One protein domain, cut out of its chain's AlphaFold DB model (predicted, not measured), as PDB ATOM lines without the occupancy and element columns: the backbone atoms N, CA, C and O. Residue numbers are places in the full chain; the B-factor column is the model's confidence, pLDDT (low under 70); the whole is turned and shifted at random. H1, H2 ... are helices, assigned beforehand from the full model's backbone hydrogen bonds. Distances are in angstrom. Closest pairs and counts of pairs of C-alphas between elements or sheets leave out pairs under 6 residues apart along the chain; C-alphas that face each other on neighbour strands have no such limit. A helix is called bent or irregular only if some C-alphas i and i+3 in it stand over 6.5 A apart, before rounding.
ATOM      1  N   PHE A  21     -39.606  -8.407 -56.522       90.44
ATOM      2  CA  PHE A  21     -39.455  -9.795 -56.945       90.44
ATOM      3  C   PHE A  21     -38.267 -10.487 -56.264       90.44
ATOM      4  O   PHE A  21     -38.402 -11.603 -55.771       90.44
ATOM      5  N   LEU A  22     -37.114  -9.819 -56.175       91.25
ATOM      6  CA  LEU A  22     -35.933 -10.383 -55.518       91.25
ATOM      7  C   LEU A  22     -36.172 -10.574 -54.016       91.25
ATOM      8  O   LEU A  22     -35.805 -11.602 -53.456       91.25
ATOM      9  N   THR A  23     -36.838  -9.613 -53.379       91.19
ATOM     10  CA  THR A  23     -37.243  -9.720 -51.975       91.19
ATOM     11  C   THR A  23     -38.211 -10.883 -51.754       91.19
ATOM     12  O   THR A  23     -38.033 -11.649 -50.808       91.19
ATOM     13  N   LEU A  24     -39.195 -11.065 -52.642       94.44
ATOM     14  CA  LEU A  24     -40.099 -12.215 -52.602       94.44
ATOM     15  C   LEU A  24     -39.328 -13.536 -52.701       94.44
ATOM     16  O   LEU A  24     -39.578 -14.436 -51.906       94.44
ATOM     17  N   LEU A  25     -38.367 -13.641 -53.626       95.50
ATOM     18  CA  LEU A  25     -37.536 -14.838 -53.764       95.50
ATOM     19  C   LEU A  25     -36.736 -15.130 -52.492       95.50
ATOM     20  O   LEU A  25     -36.729 -16.269 -52.031       95.50
ATOM     21  N   VAL A  26     -36.107 -14.116 -51.891       94.50
ATOM     22  CA  VAL A  26     -35.371 -14.275 -50.624       94.50
ATOM     23  C   VAL A  26     -36.273 -14.879 -49.548       94.50
ATOM     24  O   VAL A  26     -35.886 -15.868 -48.920       94.50
ATOM     25  N   PHE A  27     -37.477 -14.325 -49.365       95.19
ATOM     26  CA  PHE A  27     -38.435 -14.825 -48.379       95.19
ATOM     27  C   PHE A  27     -38.991 -16.205 -48.729       95.19
ATOM     28  O   PHE A  27     -39.178 -17.014 -47.826       95.19
ATOM     29  N   ALA A  28     -39.208 -16.507 -50.010       96.69
ATOM     30  CA  ALA A  28     -39.674 -17.817 -50.451       96.69
ATOM     31  C   ALA A  28     -38.645 -18.915 -50.137       96.69
ATOM     32  O   ALA A  28     -38.986 -19.913 -49.504       96.69
ATOM     33  N   PHE A  29     -37.372 -18.710 -50.498       96.44
ATOM     34  CA  PHE A  29     -36.297 -19.662 -50.189       96.44
ATOM     35  C   PHE A  29     -36.031 -19.777 -48.684       96.44
ATOM     36  O   PHE A  29     -35.765 -20.874 -48.186       96.44
ATOM     37  N   LEU A  30     -36.141 -18.672 -47.941       95.38
ATOM     38  CA  LEU A  30     -36.026 -18.692 -46.484       95.38
ATOM     39  C   LEU A  30     -37.171 -19.489 -45.848       95.38
ATOM     40  O   LEU A  30     -36.923 -20.358 -45.020       95.38
ATOM     41  N   GLY A  31     -38.412 -19.231 -46.264       95.81
ATOM     42  CA  GLY A  31     -39.592 -19.951 -45.789       95.81
ATOM     43  C   GLY A  31     -39.506 -21.444 -46.090       95.81
ATOM     44  O   GLY A  31     -39.747 -22.258 -45.203       95.81
ATOM     45  N   LEU A  32     -39.066 -21.810 -47.297       95.88
ATOM     46  CA  LEU A  32     -38.820 -23.202 -47.668       95.88
ATOM     47  C   LEU A  32     -37.774 -23.855 -46.757       95.88
ATOM     48  O   LEU A  32     -37.998 -24.952 -46.258       95.88
ATOM     49  N   THR A  33     -36.668 -23.160 -46.481       95.31
ATOM     50  CA  THR A  33     -35.631 -23.645 -45.556       95.31
ATOM     51  C   THR A  33     -36.202 -23.888 -44.159       95.31
ATOM     52  O   THR A  33     -35.951 -24.935 -43.572       95.31
ATOM     53  N   ILE A  34     -37.005 -22.958 -43.635       95.56
ATOM     54  CA  ILE A  34     -37.635 -23.087 -42.313       95.56
ATOM     55  C   ILE A  34     -38.568 -24.299 -42.273       95.56
ATOM     56  O   ILE A  34     -38.500 -25.084 -41.333       95.56
ATOM     57  N   VAL A  35     -39.401 -24.489 -43.300       95.88
ATOM     58  CA  VAL A  35     -40.283 -25.661 -43.398       95.88
ATOM     59  C   VAL A  35     -39.465 -26.951 -43.400       95.88
ATOM     60  O   VAL A  35     -39.779 -27.863 -42.644       95.88
ATOM     61  N   MET A  36     -38.379 -27.015 -44.172       93.25
ATOM     62  CA  MET A  36     -37.497 -28.188 -44.201       93.25
ATOM     63  C   MET A  36     -36.849 -28.467 -42.838       93.25
ATOM     64  O   MET A  36     -36.777 -29.618 -42.425       93.25
ATOM     65  N   GLN A  37     -36.445 -27.431 -42.099       94.00
ATOM     66  CA  GLN A  37     -35.886 -27.573 -40.747       94.00
ATOM     67  C   GLN A  37     -36.933 -28.022 -39.715       94.00
ATOM     68  O   GLN A  37     -36.605 -28.761 -38.792       94.00
ATOM     69  N   ILE A  38     -38.201 -27.632 -39.884       93.88
ATOM     70  CA  ILE A  38     -39.316 -28.143 -39.069       93.88
ATOM     71  C   ILE A  38     -39.597 -29.614 -39.396       93.88
ATOM     72  O   ILE A  38     -39.930 -30.379 -38.497       93.88
ATOM     73  N   LEU A  39     -39.466 -30.012 -40.663       92.44
ATOM     74  CA  LEU A  39     -39.680 -31.393 -41.103       92.44
ATOM     75  C   LEU A  39     -38.521 -32.326 -40.740       92.44
ATOM     76  O   LEU A  39     -38.765 -33.511 -40.551       92.44
ATOM     77  N   TYR A  40     -37.294 -31.814 -40.613       89.62
ATOM     78  CA  TYR A  40     -36.089 -32.587 -40.284       89.62
ATOM     79  C   TYR A  40     -36.267 -33.567 -39.103       89.62
ATOM     80  O   TYR A  40     -35.987 -34.746 -39.291       89.62
ATOM     81  N   PRO A  41     -36.777 -33.164 -37.920       91.25
ATOM     82  CA  PRO A  41     -36.972 -34.089 -36.797       91.25
ATOM     83  C   PRO A  41     -38.178 -35.036 -36.944       91.25
ATOM     84  O   PRO A  41     -38.406 -35.852 -36.056       91.25
ATOM     85  N   LEU A  42     -38.990 -34.902 -37.999       91.56
ATOM     86  CA  LEU A  42     -40.199 -35.706 -38.235       91.56
ATOM     87  C   LEU A  42     -39.981 -36.819 -39.273       91.56
ATOM     88  O   LEU A  42     -40.908 -37.587 -39.537       91.56
ATOM     89  N   VAL A  43     -38.804 -36.880 -39.898       92.69
ATOM     90  CA  VAL A  43     -38.488 -37.820 -40.977       92.69
ATOM     91  C   VAL A  43     -37.243 -38.636 -40.648       92.69
ATOM     92  O   VAL A  43     -36.342 -38.159 -39.969       92.69
ATOM     93  N   ASP A  44     -37.160 -39.835 -41.219       90.88
ATOM     94  CA  ASP A  44     -36.019 -40.736 -41.063       90.88
ATOM     95  C   ASP A  44     -35.561 -41.297 -42.422       90.88
ATOM     96  O   ASP A  44     -36.291 -41.275 -43.422       90.88
ATOM     97  N   GLY A  45     -34.336 -41.829 -42.462       88.56
ATOM     98  CA  GLY A  45     -33.778 -42.525 -43.627       88.56
ATOM     99  C   GLY A  45     -33.533 -41.615 -44.838       88.56
ATOM    100  O   GLY A  45     -33.126 -40.469 -44.698       88.56
ATOM    101  N   ALA A  46     -33.797 -42.109 -46.050       86.56
ATOM    102  CA  ALA A  46     -33.474 -41.390 -47.292       86.56
ATOM    103  C   ALA A  46     -34.189 -40.029 -47.440       86.56
ATOM    104  O   ALA A  46     -33.706 -39.131 -48.130       86.56
ATOM    105  N   VAL A  47     -35.349 -39.861 -46.796       87.56
ATOM    106  CA  VAL A  47     -36.094 -38.594 -46.810       87.56
ATOM    107  C   VAL A  47     -35.374 -37.533 -45.973       87.56
ATOM    108  O   VAL A  47     -35.348 -36.364 -46.363       87.56
ATOM    109  N   LEU A  48     -34.737 -37.939 -44.869       88.50
ATOM    110  CA  LEU A  48     -33.902 -37.073 -44.036       88.50
ATOM    111  C   LEU A  48     -32.698 -36.542 -44.824       88.50
ATOM    112  O   LEU A  48     -32.442 -35.336 -44.809       88.50
ATOM    113  N   ASP A  49     -32.002 -37.415 -45.559       87.88
ATOM    114  CA  ASP A  49     -30.865 -37.022 -46.403       87.88
ATOM    115  C   ASP A  49     -31.297 -35.979 -47.443       87.88
ATOM    116  O   ASP A  49     -30.685 -34.916 -47.576       87.88
ATOM    117  N   PHE A  50     -32.418 -36.232 -48.126       88.50
ATOM    118  CA  PHE A  50     -32.966 -35.308 -49.116       88.50
ATOM    119  C   PHE A  50     -33.341 -33.947 -48.511       88.50
ATOM    120  O   PHE A  50     -32.994 -32.905 -49.078       88.50
ATOM    121  N   ILE A  51     -34.021 -33.936 -47.360       90.69
ATOM    122  CA  ILE A  51     -34.393 -32.704 -46.649       90.69
ATOM    123  C   ILE A  51     -33.144 -31.926 -46.234       90.69
ATOM    124  O   ILE A  51     -33.082 -30.715 -46.444       90.69
ATOM    125  N   THR A  52     -32.125 -32.613 -45.720       90.06
ATOM    126  CA  THR A  52     -30.865 -31.999 -45.291       90.06
ATOM    127  C   THR A  52     -30.177 -31.304 -46.460       90.06
ATOM    128  O   THR A  52     -29.958 -30.092 -46.412       90.06
ATOM    129  N   ILE A  53     -29.921 -32.038 -47.545       91.06
ATOM    130  CA  ILE A  53     -29.258 -31.525 -48.750       91.06
ATOM    131  C   ILE A  53     -30.034 -30.332 -49.321       91.06
ATOM    132  O   ILE A  53     -29.462 -29.271 -49.581       91.06
ATOM    133  N   THR A  54     -31.351 -30.483 -49.474       92.50
ATOM    134  CA  THR A  54     -32.203 -29.443 -50.060       92.50
ATOM    135  C   THR A  54     -32.238 -28.199 -49.179       92.50
ATOM    136  O   THR A  54     -32.118 -27.091 -49.699       92.50
ATOM    137  N   SER A  55     -32.332 -28.362 -47.855       94.12
ATOM    138  CA  SER A  55     -32.374 -27.241 -46.912       94.12
ATOM    139  C   SER A  55     -31.100 -26.396 -46.957       94.12
ATOM    140  O   SER A  55     -31.181 -25.169 -46.919       94.12
ATOM    141  N   VAL A  56     -29.930 -27.027 -47.114       94.50
ATOM    142  CA  VAL A  56     -28.647 -26.319 -47.219       94.50
ATOM    143  C   VAL A  56     -28.603 -25.489 -48.496       94.50
ATOM    144  O   VAL A  56     -28.251 -24.310 -48.451       94.50
ATOM    145  N   TYR A  57     -29.013 -26.056 -49.634       95.06
ATOM    146  CA  TYR A  57     -29.040 -25.312 -50.893       95.06
ATOM    147  C   TYR A  57     -30.050 -24.164 -50.869       95.06
ATOM    148  O   TYR A  57     -29.717 -23.054 -51.289       95.06
ATOM    149  N   THR A  58     -31.260 -24.378 -50.346       95.94
ATOM    150  CA  THR A  58     -32.268 -23.310 -50.248       95.94
ATOM    151  C   THR A  58     -31.814 -22.201 -49.302       95.94
ATOM    152  O   THR A  58     -31.999 -21.021 -49.617       95.94
ATOM    153  N   ALA A  59     -31.147 -22.549 -48.196       95.44
ATOM    154  CA  ALA A  59     -30.571 -21.586 -47.261       95.44
ATOM    155  C   ALA A  59     -29.449 -20.775 -47.920       95.44
ATOM    156  O   ALA A  59     -29.456 -19.543 -47.871       95.44
ATOM    157  N   ALA A  60     -28.509 -21.453 -48.584       95.38
ATOM    158  CA  ALA A  60     -27.392 -20.826 -49.282       95.38
ATOM    159  C   ALA A  60     -27.874 -19.868 -50.384       95.38
ATOM    160  O   ALA A  60     -27.378 -18.743 -50.481       95.38
ATOM    161  N   ILE A  61     -28.889 -20.265 -51.161       96.00
ATOM    162  CA  ILE A  61     -29.525 -19.411 -52.175       96.00
ATOM    163  C   ILE A  61     -30.167 -18.188 -51.519       96.00
ATOM    164  O   ILE A  61     -29.932 -17.068 -51.972       96.00
ATOM    165  N   SER A  62     -30.932 -18.366 -50.436       95.56
ATOM    166  CA  SER A  62     -31.549 -17.243 -49.716       95.56
ATOM    167  C   SER A  62     -30.498 -16.229 -49.245       95.56
ATOM    168  O   SER A  62     -30.647 -15.027 -49.481       95.56
ATOM    169  N   MET A  63     -29.386 -16.706 -48.673       95.31
ATOM    170  CA  MET A  63     -28.285 -15.852 -48.215       95.31
ATOM    171  C   MET A  63     -27.565 -15.141 -49.360       95.31
ATOM    172  O   MET A  63     -27.264 -13.950 -49.251       95.31
ATOM    173  N   PHE A  64     -27.322 -15.830 -50.476       95.38
ATOM    174  CA  PHE A  64     -26.725 -15.223 -51.664       95.38
ATOM    175  C   PHE A  64     -27.631 -14.140 -52.261       95.38
ATOM    176  O   PHE A  64     -27.169 -13.028 -52.517       95.38
ATOM    177  N   LEU A  65     -28.927 -14.430 -52.430       94.81
ATOM    178  CA  LEU A  65     -29.912 -13.481 -52.956       94.81
ATOM    179  C   LEU A  65     -30.068 -12.266 -52.036       94.81
ATOM    180  O   LEU A  65     -30.132 -11.139 -52.525       94.81
ATOM    181  N   HIS A  66     -30.072 -12.467 -50.717       93.94
ATOM    182  CA  HIS A  66     -30.099 -11.368 -49.753       93.94
ATOM    183  C   HIS A  66     -28.827 -10.515 -49.850       93.94
ATOM    184  O   HIS A  66     -28.904  -9.286 -49.944       93.94
ATOM    185  N   GLY A  67     -27.656 -11.154 -49.916       91.44
ATOM    186  CA  GLY A  67     -26.379 -10.482 -50.131       91.44
ATOM    187  C   GLY A  67     -26.366  -9.650 -51.416       91.44
ATOM    188  O   GLY A  67     -25.940  -8.495 -51.407       91.44
ATOM    189  N   PHE A  68     -26.898 -10.215 -52.498       93.44
ATOM    190  CA  PHE A  68     -27.014  -9.573 -53.803       93.44
ATOM    191  C   PHE A  68     -27.965  -8.374 -53.768       93.44
ATOM    192  O   PHE A  68     -27.623  -7.306 -54.275       93.44
ATOM    193  N   ALA A  69     -29.132  -8.527 -53.138       90.44
ATOM    194  CA  ALA A  69     -30.148  -7.484 -53.037       90.44
ATOM    195  C   ALA A  69     -29.670  -6.280 -52.215       90.44
ATOM    196  O   ALA A  69     -29.895  -5.137 -52.602       90.44
ATOM    197  N   VAL A  70     -29.024  -6.538 -51.073       89.38
ATOM    198  CA  VAL A  70     -28.720  -5.504 -50.071       89.38
ATOM    199  C   VAL A  70     -27.347  -4.867 -50.282       89.38
ATOM    200  O   VAL A  70     -27.204  -3.658 -50.111       89.38
ATOM    201  N   TYR A  71     -26.336  -5.660 -50.641       88.19
ATOM    202  CA  TYR A  71     -24.940  -5.211 -50.737       88.19
ATOM    203  C   TYR A  71     -24.402  -5.200 -52.176       88.19
ATOM    204  O   TYR A  71     -23.294  -4.715 -52.417       88.19
ATOM    205  N   GLY A  72     -25.181  -5.703 -53.137       90.06
ATOM    206  CA  GLY A  72     -24.857  -5.697 -54.559       90.06
ATOM    207  C   GLY A  72     -24.070  -6.925 -55.046       90.06
ATOM    208  O   GLY A  72     -23.585  -7.741 -54.255       90.06
ATOM    209  N   PRO A  73     -23.896  -7.050 -56.377       91.56
ATOM    210  CA  PRO A  73     -23.333  -8.241 -57.017       91.56
ATOM    211  C   PRO A  73     -21.887  -8.519 -56.600       91.56
ATOM    212  O   PRO A  73     -21.542  -9.655 -56.291       91.56
ATOM    213  N   ARG A  74     -21.039  -7.482 -56.542       93.12
ATOM    214  CA  ARG A  74     -19.620  -7.636 -56.173       93.12
ATOM    215  C   ARG A  74     -19.465  -8.290 -54.804       93.12
ATOM    216  O   ARG A  74     -18.660  -9.203 -54.653       93.12
ATOM    217  N   TYR A  75     -20.257  -7.848 -53.828       93.06
ATOM    218  CA  TYR A  75     -20.250  -8.427 -52.491       93.06
ATOM    219  C   TYR A  75     -20.727  -9.883 -52.507       93.06
ATOM    220  O   TYR A  75     -20.036 -10.743 -51.966       93.06
ATOM    221  N   ALA A  76     -21.865 -10.163 -53.149       92.62
ATOM    222  CA  ALA A  76     -22.452 -11.503 -53.175       92.62
ATOM    223  C   ALA A  76     -21.501 -12.543 -53.783       92.62
ATOM    224  O   ALA A  76     -21.273 -13.589 -53.180       92.62
ATOM    225  N   PHE A  77     -20.884 -12.232 -54.927       95.44
ATOM    226  CA  PHE A  77     -19.925 -13.133 -55.569       95.44
ATOM    227  C   PHE A  77     -18.621 -13.274 -54.783       95.44
ATOM    228  O   PHE A  77     -18.094 -14.377 -54.690       95.44
ATOM    229  N   THR A  78     -18.121 -12.198 -54.173       94.81
ATOM    230  CA  THR A  78     -16.920 -12.281 -53.325       94.81
ATOM    231  C   THR A  78     -17.174 -13.189 -52.124       94.81
ATOM    232  O   THR A  78     -16.371 -14.073 -51.842       94.81
ATOM    233  N   LEU A  79     -18.316 -13.022 -51.450       93.44
ATOM    234  CA  LEU A  79     -18.709 -13.875 -50.331       93.44
ATOM    235  C   LEU A  79     -18.893 -15.331 -50.767       93.44
ATOM    236  O   LEU A  79     -18.413 -16.223 -50.079       93.44
ATOM    237  N   PHE A  80     -19.553 -15.561 -51.903       94.69
ATOM    238  CA  PHE A  80     -19.746 -16.890 -52.480       94.69
ATOM    239  C   PHE A  80     -18.414 -17.601 -52.723       94.69
ATOM    240  O   PHE A  80     -18.203 -18.701 -52.222       94.69
ATOM    241  N   VAL A  81     -17.499 -16.952 -53.448       95.50
ATOM    242  CA  VAL A  81     -16.193 -17.523 -53.794       95.50
ATOM    243  C   VAL A  81     -15.378 -17.800 -52.535       95.50
ATOM    244  O   VAL A  81     -14.829 -18.889 -52.405       95.50
ATOM    245  N   ILE A  82     -15.335 -16.857 -51.591       94.94
ATOM    246  CA  ILE A  82     -14.608 -17.050 -50.332       94.94
ATOM    247  C   ILE A  82     -15.212 -18.209 -49.541       94.94
ATOM    248  O   ILE A  82     -14.473 -19.101 -49.151       94.94
ATOM    249  N   ALA A  83     -16.528 -18.227 -49.321       93.94
ATOM    250  CA  ALA A  83     -17.174 -19.251 -48.504       93.94
ATOM    251  C   ALA A  83     -17.003 -20.656 -49.095       93.94
ATOM    252  O   ALA A  83     -16.669 -21.585 -48.366       93.94
ATOM    253  N   VAL A  84     -17.176 -20.798 -50.412       91.50
ATOM    254  CA  VAL A  84     -17.062 -22.091 -51.097       91.50
ATOM    255  C   VAL A  84     -15.613 -22.565 -51.139       91.50
ATOM    256  O   VAL A  84     -15.346 -23.704 -50.769       91.50
ATOM    257  N   LEU A  85     -14.664 -21.717 -51.552       93.69
ATOM    258  CA  LEU A  85     -13.259 -22.125 -51.654       93.69
ATOM    259  C   LEU A  85     -12.639 -22.360 -50.280       93.69
ATOM    260  O   LEU A  85     -12.010 -23.389 -50.066       93.69
ATOM    261  N   PHE A  86     -12.821 -21.428 -49.343       93.00
ATOM    262  CA  PHE A  86     -12.283 -21.576 -47.994       93.00
ATOM    263  C   PHE A  86     -12.919 -22.764 -47.276       93.00
ATOM    264  O   PHE A  86     -12.197 -23.582 -46.716       93.00
ATOM    265  N   GLY A  87     -14.249 -22.888 -47.354       90.31
ATOM    266  CA  GLY A  87     -14.992 -24.004 -46.778       90.31
ATOM    267  C   GLY A  87     -14.544 -25.346 -47.347       90.31
ATOM    268  O   GLY A  87     -14.297 -26.273 -46.591       90.31
ATOM    269  N   PHE A  88     -14.351 -25.447 -48.664       90.50
ATOM    270  CA  PHE A  88     -13.842 -26.669 -49.283       90.50
ATOM    271  C   PHE A  88     -12.406 -26.996 -48.850       90.50
ATOM    272  O   PHE A  88     -12.116 -28.135 -48.503       90.50
ATOM    273  N   LEU A  89     -11.505 -26.009 -48.843       91.19
ATOM    274  CA  LEU A  89     -10.099 -26.228 -48.495       91.19
ATOM    275  C   LEU A  89      -9.920 -26.644 -47.033       91.19
ATOM    276  O   LEU A  89      -9.130 -27.546 -46.765       91.19
ATOM    277  N   ILE A  90     -10.633 -26.004 -46.098       90.12
ATOM    278  CA  ILE A  90     -10.536 -26.356 -44.676       90.12
ATOM    279  C   ILE A  90     -11.139 -27.734 -44.401       90.12
ATOM    280  O   ILE A  90     -10.595 -28.484 -43.599       90.12
ATOM    281  N   GLU A  91     -12.213 -28.085 -45.108       88.69
ATOM    282  CA  GLU A  91     -12.851 -29.391 -44.992       88.69
ATOM    283  C   GLU A  91     -11.961 -30.498 -45.551       88.69
ATOM    284  O   GLU A  91     -11.784 -31.535 -44.919       88.69
ATOM    285  N   GLN A  92     -11.329 -30.250 -46.701       87.62
ATOM    286  CA  GLN A  92     -10.367 -31.176 -47.284       87.62
ATOM    287  C   GLN A  92      -9.187 -31.409 -46.340       87.62
ATOM    288  O   GLN A  92      -8.743 -32.542 -46.164       87.62
ATOM    289  N   LEU A  93      -8.682 -30.338 -45.721       87.56
ATOM    290  CA  LEU A  93      -7.652 -30.425 -44.688       87.56
ATOM    291  C   LEU A  93      -8.131 -31.263 -43.500       87.56
ATOM    292  O   LEU A  93      -7.409 -32.159 -43.075       87.56
ATOM    293  N   GLY A  94      -9.353 -31.022 -43.023       85.50
ATOM    294  CA  GLY A  94      -9.970 -31.767 -41.926       85.50
ATOM    295  C   GLY A  94     -10.038 -33.267 -42.200       85.50
ATOM    296  O   GLY A  94      -9.516 -34.046 -41.412       85.50
ATOM    297  N   VAL A  95     -10.590 -33.663 -43.347       85.94
ATOM    298  CA  VAL A  95     -10.748 -35.081 -43.722       85.94
ATOM    299  C   VAL A  95      -9.400 -35.767 -43.961       85.94
ATOM    300  O   VAL A  95      -9.223 -36.924 -43.594       85.94
ATOM    301  N   THR A  96      -8.425 -35.067 -44.546       84.88
ATOM    302  CA  THR A  96      -7.120 -35.673 -44.878       84.88
ATOM    303  C   THR A  96      -6.135 -35.715 -43.713       84.88
ATOM    304  O   THR A  96      -5.291 -36.607 -43.673       84.88
ATOM    305  N   THR A  97      -6.192 -34.749 -42.792       84.06
ATOM    306  CA  THR A  97      -5.194 -34.597 -41.714       84.06
ATOM    307  C   THR A  97      -5.752 -34.792 -40.309       84.06
ATOM    308  O   THR A  97      -4.972 -34.836 -39.359       84.06
ATOM    309  N   GLY A  98      -7.074 -34.859 -40.150       80.88
ATOM    310  CA  GLY A  98      -7.728 -34.891 -38.842       80.88
ATOM    311  C   GLY A  98      -7.678 -33.552 -38.092       80.88
ATOM    312  O   GLY A  98      -8.108 -33.454 -36.946       80.88
ATOM    313  N   TRP A  99      -7.163 -32.478 -38.697       80.56
ATOM    314  CA  TRP A  99      -7.075 -31.147 -38.093       80.56
ATOM    315  C   TRP A  99      -7.770 -30.120 -38.998       80.56
ATOM    316  O   TRP A  99      -7.501 -30.107 -40.199       80.56
ATOM    317  N   PRO A 100      -8.652 -29.237 -38.484       82.31
ATOM    318  CA  PRO A 100      -8.893 -28.885 -37.075       82.31
ATOM    319  C   PRO A 100     -10.036 -29.645 -36.372       82.31
ATOM    320  O   PRO A 100     -10.260 -29.416 -35.185       82.31
ATOM    321  N   PHE A 101     -10.785 -30.497 -37.078       82.06
ATOM    322  CA  PHE A 101     -12.049 -31.059 -36.573       82.06
ATOM    323  C   PHE A 101     -11.935 -32.457 -35.936       82.06
ATOM    324  O   PHE A 101     -12.910 -32.933 -35.356       82.06
ATOM    325  N   GLY A 102     -10.764 -33.094 -35.988       82.88
ATOM    326  CA  GLY A 102     -10.564 -34.491 -35.592       82.88
ATOM    327  C   GLY A 102     -10.717 -35.454 -36.770       82.88
ATOM    328  O   GLY A 102     -10.933 -35.028 -37.903       82.88
ATOM    329  N   ASP A 103     -10.621 -36.754 -36.494       81.56
ATOM    330  CA  ASP A 103     -10.826 -37.807 -37.489       81.56
ATOM    331  C   ASP A 103     -12.328 -38.067 -37.690       81.56
ATOM    332  O   ASP A 103     -13.032 -38.492 -36.770       81.56
ATOM    333  N   TYR A 104     -12.834 -37.825 -38.899       79.94
ATOM    334  CA  TYR A 104     -14.210 -38.135 -39.292       79.94
ATOM    335  C   TYR A 104     -14.271 -38.525 -40.768       79.94
ATOM    336  O   TYR A 104     -13.453 -38.102 -41.581       79.94
ATOM    337  N   VAL A 105     -15.265 -39.341 -41.115       77.69
ATOM    338  CA  VAL A 105     -15.495 -39.805 -42.486       77.69
ATOM    339  C   VAL A 105     -16.916 -39.444 -42.887       77.69
ATOM    340  O   VAL A 105     -17.875 -39.771 -42.186       77.69
ATOM    341  N   TYR A 106     -17.060 -38.772 -44.027       79.00
ATOM    342  CA  TYR A 106     -18.374 -38.454 -44.570       79.00
ATOM    343  C   TYR A 106     -19.069 -39.698 -45.121       79.00
ATOM    344  O   TYR A 106     -18.517 -40.414 -45.958       79.00
ATOM    345  N   SER A 107     -20.330 -39.894 -44.729       74.56
ATOM    346  CA  SER A 107     -21.220 -40.884 -45.345       74.56
ATOM    347  C   SER A 107     -21.410 -40.611 -46.843       74.56
ATOM    348  O   SER A 107     -21.382 -39.462 -47.292       74.56
ATOM    349  N   ASP A 108     -21.628 -41.666 -47.628       74.25
ATOM    350  CA  ASP A 108     -21.949 -41.579 -49.062       74.25
ATOM    351  C   ASP A 108     -23.363 -41.037 -49.338       74.25
ATOM    352  O   ASP A 108     -23.710 -40.744 -50.480       74.25
ATOM    353  N   THR A 109     -24.179 -40.849 -48.299       75.12
ATOM    354  CA  THR A 109     -25.573 -40.396 -48.427       75.12
ATOM    355  C   THR A 109     -25.731 -38.900 -48.712       75.12
ATOM    356  O   THR A 109     -26.779 -38.480 -49.195       75.12
ATOM    357  N   LEU A 110     -24.693 -38.079 -48.498       74.19
ATOM    358  CA  LEU A 110     -24.759 -36.616 -48.666       74.19
ATOM    359  C   LEU A 110     -24.630 -36.132 -50.129       74.19
ATOM    360  O   LEU A 110     -24.488 -34.934 -50.387       74.19
ATOM    361  N   GLY A 111     -24.711 -37.045 -51.099       76.31
ATOM    362  CA  GLY A 111     -24.663 -36.734 -52.524       76.31
ATOM    363  C   GLY A 111     -23.237 -36.695 -53.096       76.31
ATOM    364  O   GLY A 111     -22.333 -37.335 -52.558       76.31
ATOM    365  N   PRO A 112     -23.015 -35.994 -54.226       78.69
ATOM    366  CA  PRO A 112     -21.741 -36.036 -54.940       78.69
ATOM    367  C   PRO A 112     -20.594 -35.459 -54.101       78.69
ATOM    368  O   PRO A 112     -20.671 -34.336 -53.591       78.69
ATOM    369  N   LYS A 113     -19.510 -36.233 -54.004       82.00
ATOM    370  CA  LYS A 113     -18.279 -35.867 -53.302       82.00
ATOM    371  C   LYS A 113     -17.220 -35.378 -54.282       82.00
ATOM    372  O   LYS A 113     -17.079 -35.916 -55.380       82.00
ATOM    373  N   VAL A 114     -16.438 -34.394 -53.860       79.06
ATOM    374  CA  VAL A 114     -15.210 -33.963 -54.527       79.06
ATOM    375  C   VAL A 114     -14.078 -34.183 -53.536       79.06
ATOM    376  O   VAL A 114     -14.102 -33.603 -52.459       79.06
ATOM    377  N   LEU A 115     -13.108 -35.034 -53.891       76.69
ATOM    378  CA  LEU A 115     -11.953 -35.355 -53.039       76.69
ATOM    379  C   LEU A 115     -12.343 -35.808 -51.612       76.69
ATOM    380  O   LEU A 115     -11.675 -35.462 -50.652       76.69
ATOM    381  N   GLU A 116     -13.414 -36.601 -51.487       78.69
ATOM    382  CA  GLU A 116     -14.006 -37.098 -50.223       78.69
ATOM    383  C   GLU A 116     -14.918 -36.116 -49.469       78.69
ATOM    384  O   GLU A 116     -15.690 -36.539 -48.605       78.69
ATOM    385  N   VAL A 117     -14.951 -34.842 -49.868       81.50
ATOM    386  CA  VAL A 117     -15.826 -33.822 -49.275       81.50
ATOM    387  C   VAL A 117     -17.141 -33.699 -50.064       81.50
ATOM    388  O   VAL A 117     -17.109 -33.432 -51.270       81.50
ATOM    389  N   PRO A 118     -18.322 -33.856 -49.434       86.50
ATOM    390  CA  PRO A 118     -19.606 -33.638 -50.099       86.50
ATOM    391  C   PRO A 118     -19.764 -32.188 -50.563       86.50
ATOM    392  O   PRO A 118     -19.529 -31.254 -49.794       86.50
ATOM    393  N   LEU A 119     -20.247 -31.980 -51.794       86.56
ATOM    394  CA  LEU A 119     -20.432 -30.633 -52.358       86.56
ATOM    395  C   LEU A 119     -21.347 -29.742 -51.518       86.56
ATOM    396  O   LEU A 119     -21.193 -28.527 -51.537       86.56
ATOM    397  N   VAL A 120     -22.259 -30.338 -50.753       88.44
ATOM    398  CA  VAL A 120     -23.180 -29.643 -49.846       88.44
ATOM    399  C   VAL A 120     -22.434 -28.851 -48.765       88.44
ATOM    400  O   VAL A 120     -22.888 -27.775 -48.375       88.44
ATOM    401  N   VAL A 121     -21.272 -29.331 -48.311       89.62
ATOM    402  CA  VAL A 121     -20.536 -28.741 -47.183       89.62
ATOM    403  C   VAL A 121     -20.026 -27.327 -47.504       89.62
ATOM    404  O   VAL A 121     -20.352 -26.404 -46.756       89.62
ATOM    405  N   PRO A 122     -19.337 -27.069 -48.635       90.12
ATOM    406  CA  PRO A 122     -19.003 -25.704 -49.057       90.12
ATOM    407  C   PRO A 122     -20.197 -24.733 -49.125       90.12
ATOM    408  O   PRO A 122     -20.055 -23.551 -48.807       90.12
ATOM    409  N   PHE A 123     -21.394 -25.199 -49.501       91.94
ATOM    410  CA  PHE A 123     -22.593 -24.350 -49.496       91.94
ATOM    411  C   PHE A 123     -23.145 -24.118 -48.085       91.94
ATOM    412  O   PHE A 123     -23.689 -23.043 -47.819       91.94
ATOM    413  N   ALA A 124     -22.952 -25.060 -47.158       92.94
ATOM    414  CA  ALA A 124     -23.273 -24.861 -45.745       92.94
ATOM    415  C   ALA A 124     -22.445 -23.714 -45.135       92.94
ATOM    416  O   ALA A 124     -22.978 -22.888 -44.389       92.94
ATOM    417  N   TRP A 125     -21.175 -23.575 -45.533       94.00
ATOM    418  CA  TRP A 125     -20.350 -22.422 -45.152       94.00
ATOM    419  C   TRP A 125     -20.948 -21.096 -45.635       94.00
ATOM    420  O   TRP A 125     -20.993 -20.128 -44.876       94.00
ATOM    421  N   LEU A 126     -21.470 -21.042 -46.865       93.75
ATOM    422  CA  LEU A 126     -22.134 -19.845 -47.392       93.75
ATOM    423  C   LEU A 126     -23.425 -19.509 -46.633       93.75
ATOM    424  O   LEU A 126     -23.663 -18.340 -46.310       93.75
ATOM    425  N   MET A 127     -24.231 -20.532 -46.333       94.00
ATOM    426  CA  MET A 127     -25.448 -20.428 -45.521       94.00
ATOM    427  C   MET A 127     -25.181 -19.735 -44.176       94.00
ATOM    428  O   MET A 127     -26.014 -18.953 -43.727       94.00
ATOM    429  N   ILE A 128     -24.029 -19.986 -43.545       93.50
ATOM    430  CA  ILE A 128     -23.692 -19.448 -42.216       93.50
ATOM    431  C   ILE A 128     -22.908 -18.131 -42.301       93.50
ATOM    432  O   ILE A 128     -23.156 -17.202 -41.528       93.50
ATOM    433  N   ALA A 129     -21.983 -17.997 -43.252       94.25
ATOM    434  CA  ALA A 129     -21.082 -16.847 -43.327       94.25
ATOM    435  C   ALA A 129     -21.830 -15.512 -43.477       94.25
ATOM    436  O   ALA A 129     -21.496 -14.524 -42.816       94.25
ATOM    437  N   HIS A 130     -22.864 -15.472 -44.327       93.12
ATOM    438  CA  HIS A 130     -23.645 -14.257 -44.541       93.12
ATOM    439  C   HIS A 130     -24.395 -13.775 -43.283       93.12
ATOM    440  O   HIS A 130     -24.178 -12.624 -42.882       93.12
ATOM    441  N   PRO A 131     -25.244 -14.593 -42.625       92.81
ATOM    442  CA  PRO A 131     -25.973 -14.153 -41.441       92.81
ATOM    443  C   PRO A 131     -25.039 -13.831 -40.272       92.81
ATOM    444  O   PRO A 131     -25.277 -12.837 -39.587       92.81
ATOM    445  N   CYS A 132     -23.939 -14.572 -40.081       94.06
ATOM    446  CA  CYS A 132     -22.936 -14.243 -39.063       94.06
ATOM    447  C   CYS A 132     -22.321 -12.857 -39.289       94.06
ATOM    448  O   CYS A 132     -22.210 -12.067 -38.352       94.06
ATOM    449  N   LEU A 133     -21.982 -12.513 -40.534       92.12
ATOM    450  CA  LEU A 133     -21.459 -11.189 -40.868       92.12
ATOM    451  C   LEU A 133     -22.503 -10.083 -40.650       92.12
ATOM    452  O   LEU A 133     -22.173  -9.004 -40.152       92.12
ATOM    453  N   VAL A 134     -23.767 -10.330 -41.005       91.94
ATOM    454  CA  VAL A 134     -24.866  -9.385 -40.751       91.94
ATOM    455  C   VAL A 134     -25.063  -9.181 -39.246       91.94
ATOM    456  O   VAL A 134     -25.156  -8.035 -38.801       91.94
ATOM    457  N   ALA A 135     -25.065 -10.258 -38.458       92.25
ATOM    458  CA  ALA A 135     -25.172 -10.211 -37.003       92.25
ATOM    459  C   ALA A 135     -23.998  -9.443 -36.377       92.25
ATOM    460  O   ALA A 135     -24.220  -8.511 -35.605       92.25
ATOM    461  N   ALA A 136     -22.761  -9.744 -36.783       91.25
ATOM    462  CA  ALA A 136     -21.561  -9.055 -36.309       91.25
ATOM    463  C   ALA A 136     -21.615  -7.545 -36.587       91.25
ATOM    464  O   ALA A 136     -21.355  -6.737 -35.697       91.25
ATOM    465  N   ARG A 137     -22.035  -7.142 -37.794       88.69
ATOM    466  CA  ARG A 137     -22.215  -5.722 -38.150       88.69
ATOM    467  C   ARG A 137     -23.290  -5.043 -37.307       88.69
ATOM    468  O   ARG A 137     -23.125  -3.886 -36.929       88.69
ATOM    469  N   ARG A 138     -24.401  -5.728 -37.020       88.69
ATOM    470  CA  ARG A 138     -25.455  -5.190 -36.148       88.69
ATOM    471  C   ARG A 138     -24.918  -4.966 -34.740       88.69
ATOM    472  O   ARG A 138     -25.034  -3.855 -34.238       88.69
ATOM    473  N   ILE A 139     -24.271  -5.970 -34.155       90.50
ATOM    474  CA  ILE A 139     -23.724  -5.899 -32.794       90.50
ATOM    475  C   ILE A 139     -22.655  -4.803 -32.680       90.50
ATOM    476  O   ILE A 139     -22.722  -3.986 -31.764       90.50
ATOM    477  N   ALA A 140     -21.721  -4.721 -33.632       87.62
ATOM    478  CA  ALA A 140     -20.665  -3.706 -33.623       87.62
ATOM    479  C   ALA A 140     -21.222  -2.270 -33.651       87.62
ATOM    480  O   ALA A 140     -20.745  -1.399 -32.922       87.62
ATOM    481  N   ASN A 141     -22.277  -2.031 -34.436       79.00
ATOM    482  CA  ASN A 141     -22.928  -0.720 -34.495       79.00
ATOM    483  C   ASN A 141     -23.673  -0.370 -33.195       79.00
ATOM    484  O   ASN A 141     -23.660   0.790 -32.787       79.00
ATOM    485  N   LEU A 142     -24.291  -1.350 -32.521       75.25
ATOM    486  CA  LEU A 142     -24.890  -1.127 -31.198       75.25
ATOM    487  C   LEU A 142     -23.825  -0.785 -30.146       75.25
ATOM    488  O   LEU A 142     -24.037   0.117 -29.340       75.25
ATOM    489  N   GLY A 143     -22.681  -1.475 -30.170       69.06
ATOM    490  CA  GLY A 143     -21.577  -1.233 -29.238       69.06
ATOM    491  C   GLY A 143     -21.018   0.185 -29.343       69.06
ATOM    492  O   GLY A 143     -20.812   0.835 -28.322       69.06
ATOM    493  N   SER A 144     -20.857   0.701 -30.568       69.75
ATOM    494  CA  SER A 144     -20.428   2.089 -30.793       69.75
ATOM    495  C   SER A 144     -21.401   3.097 -30.175       69.75
ATOM    496  O   SER A 144     -20.972   4.013 -29.482       69.75
ATOM    497  N   PHE A 145     -22.708   2.904 -30.376       66.56
ATOM    498  CA  PHE A 145     -23.732   3.792 -29.821       66.56
ATOM    499  C   PHE A 145     -23.784   3.734 -28.288       66.56
ATOM    500  O   PHE A 145     -23.901   4.765 -27.628       66.56
ATOM    501  N   TYR A 146     -23.668   2.538 -27.704       64.44
ATOM    502  CA  TYR A 146     -23.667   2.370 -26.252       64.44
ATOM    503  C   TYR A 146     -22.431   2.997 -25.594       64.44
ATOM    504  O   TYR A 146     -22.556   3.637 -24.554       64.44
ATOM    505  N   MET A 147     -21.253   2.872 -26.213       65.69
ATOM    506  CA  MET A 147     -20.017   3.493 -25.721       65.69
ATOM    507  C   MET A 147     -20.069   5.024 -25.785       65.69
ATOM    508  O   MET A 147     -19.626   5.687 -24.849       65.69
ATOM    509  N   GLU A 148     -20.646   5.592 -26.845       68.88
ATOM    510  CA  GLU A 148     -20.844   7.042 -26.982       68.88
ATOM    511  C   GLU A 148     -21.808   7.581 -25.910       68.88
ATOM    512  O   GLU A 148     -21.502   8.555 -25.219       68.88
ATOM    513  N   GLN A 149     -22.921   6.877 -25.672       62.38
ATOM    514  CA  GLN A 149     -23.869   7.179 -24.592       62.38
ATOM    515  C   GLN A 149     -23.224   7.075 -23.200       62.38
ATOM    516  O   GLN A 149     -23.430   7.956 -22.365       62.38
ATOM    517  N   LEU A 150     -22.418   6.038 -22.934       65.88
ATOM    518  CA  LEU A 150     -21.742   5.860 -21.642       65.88
ATOM    519  C   LEU A 150     -20.708   6.954 -21.367       65.88
ATOM    520  O   LEU A 150     -20.609   7.433 -20.237       65.88
ATOM    521  N   SER A 151     -19.944   7.351 -22.388       64.50
ATOM    522  CA  SER A 151     -18.977   8.449 -22.286       64.50
ATOM    523  C   SER A 151     -19.672   9.782 -22.007       64.50
ATOM    524  O   SER A 151     -19.204  10.538 -21.155       64.50
ATOM    525  N   CYS A 152     -20.832  10.036 -22.623       63.22
ATOM    526  CA  CYS A 152     -21.627  11.228 -22.321       63.22
ATOM    527  C   CYS A 152     -22.279  11.181 -20.931       63.22
ATOM    528  O   CYS A 152     -22.239  12.173 -20.206       63.22
ATOM    529  N   ALA A 153     -22.796  10.026 -20.498       66.38
ATOM    530  CA  ALA A 153     -23.370   9.847 -19.160       66.38
ATOM    531  C   ALA A 153     -22.330   9.979 -18.029       66.38
ATOM    532  O   ALA A 153     -22.678  10.343 -16.908       66.38
ATOM    533  N   ARG A 154     -21.047   9.711 -18.313       71.12
ATOM    534  CA  ARG A 154     -19.925   9.907 -17.378       71.12
ATOM    535  C   ARG A 154     -19.291  11.302 -17.448       71.12
ATOM    536  O   ARG A 154     -18.308  11.538 -16.753       71.12
ATOM    537  N   GLY A 155     -19.829  12.219 -18.257       57.16
ATOM    538  CA  GLY A 155     -19.305  13.583 -18.392       57.16
ATOM    539  C   GLY A 155     -17.962  13.679 -19.127       57.16
ATOM    540  O   GLY A 155     -17.275  14.684 -18.993       57.16
TER     541      GLY A 155
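This is residues 21 to 155 of the 158 residues of the protein "Unannotated protein" of freshwater metagenome (UniProt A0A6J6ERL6). Three helices, H1, H2 and H3, fold back and forth; the short arm H4a packs between H2 and H3, and from it residues 135 to 155 stick out, mostly arm H4b. The printed part is all helix: 135 residues with four named helices, H1 to H4. It is loose, radius of gyration of the C-alphas 18.6 A, spanning 63 by 40 by 33 A.

H1, residues 21 to 42, and H2, residues 46 to 71, form a hairpin at 27 degrees, closest C-alphas Val 26 and Ser 62, 4.9 A. H3, residues 73 to 97, forms a hairpin with H2, closest C-alphas Phe 68 and Ala 76, 5.0 A. H4, residues 120 to 153, one helix by its hydrogen bonds, is bent, C-alphas 127 and 130 being 6.5 A apart: H4a ends at 127, H4b begins at 130. H4a touches H2, closest C-alphas Ala 60 and Met 127, 4.3 A. Every O i to N i+4 pair is within hydrogen-bond range in H2, H3, H4a and H4b, 16 of 18 in H1.

H1, 32.0 A, begins at (-39.455, -9.795, -56.945). H2 measures 37.3 A, H3 35.5 A, H4a 10.4 A; H4b, 35.0 A, ends at (-23.370, 9.847, -19.160).

The printed part has no cut. The link H3 to H4 is long. Residues 143 to 153 and 155 have pLDDT under 70.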